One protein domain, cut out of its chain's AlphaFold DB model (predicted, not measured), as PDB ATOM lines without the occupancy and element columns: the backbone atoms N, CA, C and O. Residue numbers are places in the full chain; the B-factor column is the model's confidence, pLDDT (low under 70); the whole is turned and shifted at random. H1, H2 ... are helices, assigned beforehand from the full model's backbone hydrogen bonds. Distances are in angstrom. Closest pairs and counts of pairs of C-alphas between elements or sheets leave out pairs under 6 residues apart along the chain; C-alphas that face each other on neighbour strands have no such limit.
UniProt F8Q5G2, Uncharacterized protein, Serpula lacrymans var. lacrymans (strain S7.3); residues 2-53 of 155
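AT A GLANCE: This is residues 2 to 53 of the 155 residues of an uncharacterized protein of Serpula lacrymans var. lacrymans (strain S7.3) (UniProt F8Q5G2). Look first for one long helix, H3, which makes the length of this domain; the short helices H1 and H2 meet it within residues 31 to 37, and its residues 42 to 52 stick out with Gly 53 as a bare arm. H2 and H3 form a loose helical hairpin, with residues 20 to 25 of its turn standing free, while H1 slants away from H3. The printed part has 52 residues with three named helices, in the order H1, H2, H3, and no named strand; the class is all helix. The whole is loose, with a radius of gyration of the C-alphas of 13.5 A, and spans 46 by 19 by 16 A.

HOW THE PARTS SIT: Start with H1, residues 2 to 9, and compare it with H3, residues 28 to 52. They only just touch, with 3 pairs of C-alphas within 8 A, and H3 does so with residues 33 to 37 alone. The closest C-alphas are those of Tyr 9 and Leu 34, 5.5 A apart. The two run opposite ways at a steep tilt of 49 degrees. A tight link of 3 residues leads on to H2, residues 13 to 19, which is apart from H1. H2 touches residues 31 to 35 of H3, closest at the C-alphas of Ile 15 and Lys 31, 7.0 A apart. This hairpin runs opposite ways at 35.0 degrees, only just a steep tilt. In H1 and H3 every O i to N i+4 pair is within hydrogen-bond range; in H2, 2 of 3 are.

IN THESE COORDINATES: Find C-alpha 2 at (16.329, -41.691, -15.339), where H1 begins; it runs 10.3 A to C-alpha 9. H2 measures 10.5 A from C-alpha 13 to C-alpha 19. H3 runs 36.2 A from C-alpha 28 at (18.449, -26.525, -33.525) to C-alpha 52 at (7.259, -60.335, -27.080).

THE WHOLE: Look to the C-alphas of Ser 24 and Gly 53 for the two farthest apart, 46.3 A. The printed part has no cut, and the link from H2 to H3, 8 residues, is short. The mean pLDDT of the printed part is 84.8; look at Gly 11 for the one residue under 70.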
ATOM      1  N   ALA A   2      16.869 -41.329 -14.017       76.00
ATOM      2  CA  ALA A   2      16.329 -41.691 -15.339       76.00
ATOM      3  C   ALA A   2      15.069 -40.901 -15.756       76.00
ATOM      4  O   ALA A   2      14.994 -40.432 -16.882       76.00
ATOM      5  N   ALA A   3      14.118 -40.681 -14.839       78.31
ATOM      6  CA  ALA A   3      12.913 -39.894 -15.131       78.31
ATOM      7  C   ALA A   3      13.212 -38.423 -15.483       78.31
ATOM      8  O   ALA A   3      12.582 -37.877 -16.379       78.31
ATOM      9  N   MET A   4      14.201 -37.809 -14.823       81.44
ATOM     10  CA  MET A   4      14.612 -36.427 -15.118       81.44
ATOM     11  C   MET A   4      15.279 -36.345 -16.494       81.44
ATOM     12  O   MET A   4      14.940 -35.489 -17.297       81.44
ATOM     13  N   LEU A   5      16.160 -37.303 -16.804       80.56
ATOM     14  CA  LEU A   5      16.783 -37.399 -18.125       80.56
ATOM     15  C   LEU A   5      15.740 -37.630 -19.226       80.56
ATOM     16  O   LEU A   5      15.832 -37.028 -20.287       80.56
ATOM     17  N   ALA A   6      14.723 -38.455 -18.974       79.12
ATOM     18  CA  ALA A   6      13.639 -38.653 -19.926       79.12
ATOM     19  C   ALA A   6      12.844 -37.357 -20.156       79.12
ATOM     20  O   ALA A   6      12.534 -37.030 -21.294       79.12
ATOM     21  N   GLU A   7      12.560 -36.578 -19.114       79.38
ATOM     22  CA  GLU A   7      11.823 -35.318 -19.260       79.38
ATOM     23  C   GLU A   7      12.599 -34.243 -20.042       79.38
ATOM     24  O   GLU A   7      11.996 -33.386 -20.699       79.38
ATOM     25  N   ASP A   8      13.928 -34.269 -19.960       80.56
ATOM     26  CA  ASP A   8      14.794 -33.273 -20.590       80.56
ATOM     27  C   ASP A   8      15.290 -33.682 -21.977       80.56
ATOM     28  O   ASP A   8      15.568 -32.803 -22.789       80.56
ATOM     29  N   TYR A   9      15.362 -34.985 -22.270       79.25
ATOM     30  CA  TYR A   9      15.934 -35.508 -23.516       79.25
ATOM     31  C   TYR A   9      14.967 -36.337 -24.369       79.25
ATOM     32  O   TYR A   9      15.295 -36.634 -25.518       79.25
ATOM     33  N   VAL A  10      13.775 -36.689 -23.881       75.62
ATOM     34  CA  VAL A  10      12.734 -37.325 -24.699       75.62
ATOM     35  C   VAL A  10      11.714 -36.274 -25.115       75.62
ATOM     36  O   VAL A  10      11.095 -35.596 -24.296       75.62
ATOM     37  N   GLY A  11      11.539 -36.130 -26.425       68.00
ATOM     38  CA  GLY A  11      10.621 -35.170 -27.011       68.00
ATOM     39  C   GLY A  11       9.166 -35.360 -26.582       68.00
ATOM     40  O   GLY A  11       8.469 -36.243 -27.068       68.00
ATOM     41  N   GLY A  12       8.690 -34.488 -25.695       76.00
ATOM     42  CA  GLY A  12       7.287 -34.413 -25.286       76.00
ATOM     43  C   GLY A  12       6.630 -33.091 -25.688       76.00
ATOM     44  O   GLY A  12       6.935 -32.494 -26.723       76.00
ATOM     45  N   TYR A  13       5.762 -32.576 -24.815       76.25
ATOM     46  CA  TYR A  13       5.111 -31.270 -24.989       76.25
ATOM     47  C   TYR A  13       6.116 -30.116 -25.180       76.25
ATOM     48  O   TYR A  13       5.824 -29.153 -25.890       76.25
ATOM     49  N   LYS A  14       7.325 -30.242 -24.605       76.62
ATOM     50  CA  LYS A  14       8.409 -29.253 -24.697       76.62
ATOM     51  C   LYS A  14       8.820 -28.957 -26.147       76.62
ATOM     52  O   LYS A  14       9.095 -27.799 -26.450       76.62
ATOM     53  N   ILE A  15       8.772 -29.935 -27.065       80.00
ATOM     54  CA  ILE A  15       9.101 -29.706 -28.488       80.00
ATOM     55  C   ILE A  15       8.170 -28.651 -29.099       80.00
ATOM     56  O   ILE A  15       8.624 -27.782 -29.843       80.00
ATOM     57  N   LYS A  16       6.873 -28.686 -28.768       80.31
ATOM     58  CA  LYS A  16       5.899 -27.708 -29.275       80.31
ATOM     59  C   LYS A  16       6.237 -26.297 -28.793       80.31
ATOM     60  O   LYS A  16       6.215 -25.365 -29.589       80.31
ATOM     61  N   CYS A  17       6.598 -26.152 -27.520       80.81
ATOM     62  CA  CYS A  17       7.008 -24.871 -26.945       80.81
ATOM     63  C   CYS A  17       8.319 -24.354 -27.559       80.81
ATOM     64  O   CYS A  17       8.457 -23.155 -27.781       80.81
ATOM     65  N   MET A  18       9.273 -25.239 -27.869       80.69
ATOM     66  CA  MET A  18      10.528 -24.851 -28.523       80.69
ATOM     67  C   MET A  18      10.299 -24.342 -29.949       80.69
ATOM     68  O   MET A  18      10.906 -23.346 -30.327       80.69
ATOM     69  N   LYS A  19       9.380 -24.960 -30.707       79.69
ATOM     70  CA  LYS A  19       9.019 -24.531 -32.071       79.69
ATOM     71  C   LYS A  19       8.387 -23.135 -32.141       79.69
ATOM     72  O   LYS A  19       8.427 -22.521 -33.197       79.69
ATOM     73  N   GLN A  20       7.806 -22.642 -31.046       84.75
ATOM     74  CA  GLN A  20       7.180 -21.313 -30.979       84.75
ATOM     75  C   GLN A  20       8.183 -20.180 -30.725       84.75
ATOM     76  O   GLN A  20       7.818 -19.010 -30.808       84.75
ATOM     77  N   ARG A  21       9.434 -20.503 -30.378       85.00
ATOM     78  CA  ARG A  21      10.482 -19.497 -30.170       85.00
ATOM     79  C   ARG A  21      10.986 -18.979 -31.524       85.00
ATOM     80  O   ARG A  21      10.935 -19.724 -32.495       85.00
ATOM     81  N   PRO A  22      11.500 -17.746 -31.625       84.81
ATOM     82  CA  PRO A  22      12.153 -17.287 -32.850       84.81
ATOM     83  C   PRO A  22      13.406 -18.126 -33.147       84.81
ATOM     84  O   PRO A  22      14.111 -18.524 -32.219       84.81
ATOM     85  N   GLU A  23      13.692 -18.386 -34.427       82.44
ATOM     86  CA  GLU A  23      14.815 -19.239 -34.863       82.44
ATOM     87  C   GLU A  23      16.170 -18.775 -34.325       82.44
ATOM     88  O   GLU A  23      16.996 -19.602 -33.955       82.44
ATOM     89  N   SER A  24      16.361 -17.463 -34.165       82.44
ATOM     90  CA  SER A  24      17.577 -16.865 -33.599       82.44
ATOM     91  C   SER A  24      17.884 -17.289 -32.157       82.44
ATOM     92  O   SER A  24      19.005 -17.102 -31.692       82.44
ATOM     93  N   VAL A  25      16.902 -17.847 -31.442       82.94
ATOM     94  CA  VAL A  25      17.016 -18.297 -30.043       82.94
ATOM     95  C   VAL A  25      16.846 -19.821 -29.929       82.94
ATOM     96  O   VAL A  25      16.991 -20.388 -28.845       82.94
ATOM     97  N   GLN A  26      16.516 -20.516 -31.023       82.31
ATOM     98  CA  GLN A  26      16.329 -21.964 -31.008       82.31
ATOM     99  C   GLN A  26      17.672 -22.690 -31.120       82.31
ATOM    100  O   GLN A  26      18.382 -22.563 -32.114       82.31
ATOM    101  N   ASP A  27      17.970 -23.549 -30.145       88.25
ATOM    102  CA  ASP A  27      19.011 -24.560 -30.312       88.25
ATOM    103  C   ASP A  27      18.486 -25.676 -31.226       88.25
ATOM    104  O   ASP A  27      17.744 -26.581 -30.818       88.25
ATOM    105  N   GLN A  28      18.854 -25.578 -32.500       85.38
ATOM    106  CA  GLN A  28      18.449 -26.525 -33.525       85.38
ATOM    107  C   GLN A  28      19.024 -27.928 -33.279       85.38
ATOM    108  O   GLN A  28      18.338 -28.916 -33.547       85.38
ATOM    109  N   GLN A  29      20.245 -28.033 -32.746       89.69
ATOM    110  CA  GLN A  29      20.878 -29.324 -32.469       89.69
ATOM    111  C   GLN A  29      20.137 -30.046 -31.349       89.69
ATOM    112  O   GLN A  29      19.787 -31.219 -31.491       89.69
ATOM    113  N   HIS A  30      19.806 -29.325 -30.278       87.69
ATOM    114  CA  HIS A  30      19.018 -29.870 -29.183       87.69
ATOM    115  C   HIS A  30      17.620 -30.300 -29.649       87.69
ATOM    116  O   HIS A  30      17.193 -31.421 -29.372       87.69
ATOM    117  N   LYS A  31      16.923 -29.469 -30.438       85.56
ATOM    118  CA  LYS A  31      15.598 -29.803 -30.995       85.56
ATOM    119  C   LYS A  31      15.631 -31.061 -31.873       85.56
ATOM    120  O   LYS A  31      14.730 -31.906 -31.784       85.56
ATOM    121  N   ASN A  32      16.658 -31.192 -32.710       87.62
ATOM    122  CA  ASN A  32      16.853 -32.369 -33.551       87.62
ATOM    123  C   ASN A  32      17.137 -33.609 -32.692       87.62
ATOM    124  O   ASN A  32      16.518 -34.646 -32.920       87.62
ATOM    125  N   GLY A  33      17.977 -33.486 -31.660       89.12
ATOM    126  CA  GLY A  33      18.269 -34.566 -30.713       89.12
ATOM    127  C   GLY A  33      17.026 -35.056 -29.962       89.12
ATOM    128  O   GLY A  33      16.782 -36.258 -29.889       89.12
ATOM    129  N   LEU A  34      16.174 -34.139 -29.489       88.44
ATOM    130  CA  LEU A  34      14.896 -34.495 -28.859       88.44
ATOM    131  C   LEU A  34      13.981 -35.276 -29.805       88.44
ATOM    132  O   LEU A  34      13.377 -36.269 -29.403       88.44
ATOM    133  N   SER A  35      13.872 -34.822 -31.056       84.62
ATOM    134  CA  SER A  35      13.034 -35.479 -32.066       84.62
ATOM    135  C   SER A  35      13.583 -36.862 -32.421       84.62
ATOM    136  O   SER A  35      12.823 -37.823 -32.512       84.62
ATOM    137  N   PHE A  36      14.905 -36.978 -32.546       87.50
ATOM    138  CA  PHE A  36      15.590 -38.243 -32.784       87.50
ATOM    139  C   PHE A  36      15.310 -39.254 -31.667       87.50
ATOM    140  O   PHE A  36      14.931 -40.387 -31.951       87.50
ATOM    141  N   ASN A  37      15.393 -38.833 -30.403       89.56
ATOM    142  CA  ASN A  37      15.132 -39.707 -29.258       89.56
ATOM    143  C   ASN A  37      13.688 -40.235 -29.229       89.56
ATOM    144  O   ASN A  37      13.470 -41.387 -28.864       89.56
ATOM    145  N   VAL A  38      12.699 -39.442 -29.660       87.62
ATOM    146  CA  VAL A  38      11.305 -39.916 -29.795       87.62
ATOM    147  C   VAL A  38      11.203 -41.033 -30.824       87.62
ATOM    148  O   VAL A  38      10.581 -42.060 -30.558       87.62
ATOM    149  N   TYR A  39      11.822 -40.855 -31.992       88.00
ATOM    150  CA  TYR A  39      11.808 -41.880 -33.034       88.00
ATOM    151  C   TYR A  39      12.585 -43.130 -32.621       88.00
ATOM    152  O   TYR A  39      12.154 -44.242 -32.924       88.00
ATOM    153  N   TYR A  40      13.680 -42.964 -31.882       89.62
ATOM    154  CA  TYR A  40      14.456 -44.078 -31.352       89.62
ATOM    155  C   TYR A  40      13.640 -44.914 -30.357       89.62
ATOM    156  O   TYR A  40      13.582 -46.134 -30.483       89.62
ATOM    157  N   LEU A  41      12.922 -44.264 -29.435       90.38
ATOM    158  CA  LEU A  41      12.017 -44.956 -28.514       90.38
ATOM    159  C   LEU A  41      10.863 -45.645 -29.243       90.38
ATOM    160  O   LEU A  41      10.484 -46.752 -28.877       90.38
ATOM    161  N   LEU A  42      10.318 -45.029 -30.295       91.00
ATOM    162  CA  LEU A  42       9.292 -45.665 -31.121       91.00
ATOM    163  C   LEU A  42       9.821 -46.938 -31.813       91.00
ATOM    164  O   LEU A  42       9.090 -47.924 -31.935       91.00
ATOM    165  N   TYR A  43      11.081 -46.930 -32.253       93.06
ATOM    166  CA  TYR A  43      11.750 -48.097 -32.828       93.06
ATOM    167  C   TYR A  43      12.030 -49.196 -31.791       93.06
ATOM    168  O   TYR A  43      11.814 -50.382 -32.062       93.06
ATOM    169  N   GLU A  44      12.477 -48.821 -30.595       93.75
ATOM    170  CA  GLU A  44      12.688 -49.764 -29.495       93.75
ATOM    171  C   GLU A  44      11.364 -50.423 -29.085       93.75
ATOM    172  O   GLU A  44      11.284 -51.645 -28.965       93.75
ATOM    173  N   GLU A  45      10.302 -49.628 -28.961       92.94
ATOM    174  CA  GLU A  45       8.967 -50.072 -28.568       92.94
ATOM    175  C   GLU A  45       8.387 -51.105 -29.542       92.94
ATOM    176  O   GLU A  45       7.898 -52.155 -29.117       92.94
ATOM    177  N   ILE A  46       8.461 -50.842 -30.854       92.69
ATOM    178  CA  ILE A  46       7.968 -51.795 -31.857       92.69
ATOM    179  C   ILE A  46       8.821 -53.069 -31.873       92.69
ATOM    180  O   ILE A  46       8.269 -54.163 -31.966       92.69
ATOM    181  N   SER A  47      10.143 -52.959 -31.705       92.94
ATOM    182  CA  SER A  47      11.047 -54.117 -31.639       92.94
ATOM    183  C   SER A  47      10.767 -54.984 -30.412       92.94
ATOM    184  O   SER A  47      10.670 -56.207 -30.515       92.94
ATOM    185  N   TYR A  48      10.559 -54.353 -29.255       93.00
ATOM    186  CA  TYR A  48      10.157 -55.029 -28.028       93.00
ATOM    187  C   TYR A  48       8.813 -55.743 -28.200       93.00
ATOM    188  O   TYR A  48       8.687 -56.919 -27.857       93.00
ATOM    189  N   ALA A  49       7.813 -55.056 -28.762       89.81
ATOM    190  CA  ALA A  49       6.489 -55.621 -28.995       89.81
ATOM    191  C   ALA A  49       6.529 -56.823 -29.952       89.81
ATOM    192  O   ALA A  49       5.885 -57.835 -29.678       89.81
ATOM    193  N   MET A  50       7.324 -56.741 -31.026       89.44
ATOM    194  CA  MET A  50       7.546 -57.849 -31.962       89.44
ATOM    195  C   MET A  50       8.217 -59.044 -31.281       89.44
ATOM    196  O   MET A  50       7.739 -60.166 -31.428       89.44
ATOM    197  N   ASN A  51       9.268 -58.815 -30.486       92.75
ATOM    198  CA  ASN A  51       9.972 -59.880 -29.761       92.75
ATOM    199  C   ASN A  51       9.089 -60.563 -28.708       92.75
ATOM    200  O   ASN A  51       9.199 -61.766 -28.489       92.75
ATOM    201  N   PHE A  52       8.212 -59.802 -28.052       90.75
ATOM    202  CA  PHE A  52       7.259 -60.335 -27.080       90.75
ATOM    203  C   PHE A  52       6.046 -61.011 -27.744       90.75
ATOM    204  O   PHE A  52       5.347 -61.793 -27.102       90.75
ATOM    205  N   GLY A  53       5.777 -60.715 -29.018       87.19
ATOM    206  CA  GLY A  53       4.588 -61.184 -29.731       87.19
ATOM    207  C   GLY A  53       3.299 -60.434 -29.366       87.19
ATOM    208  O   GLY A  53       2.207 -60.967 -29.568       87.19
TER     209      GLY A  53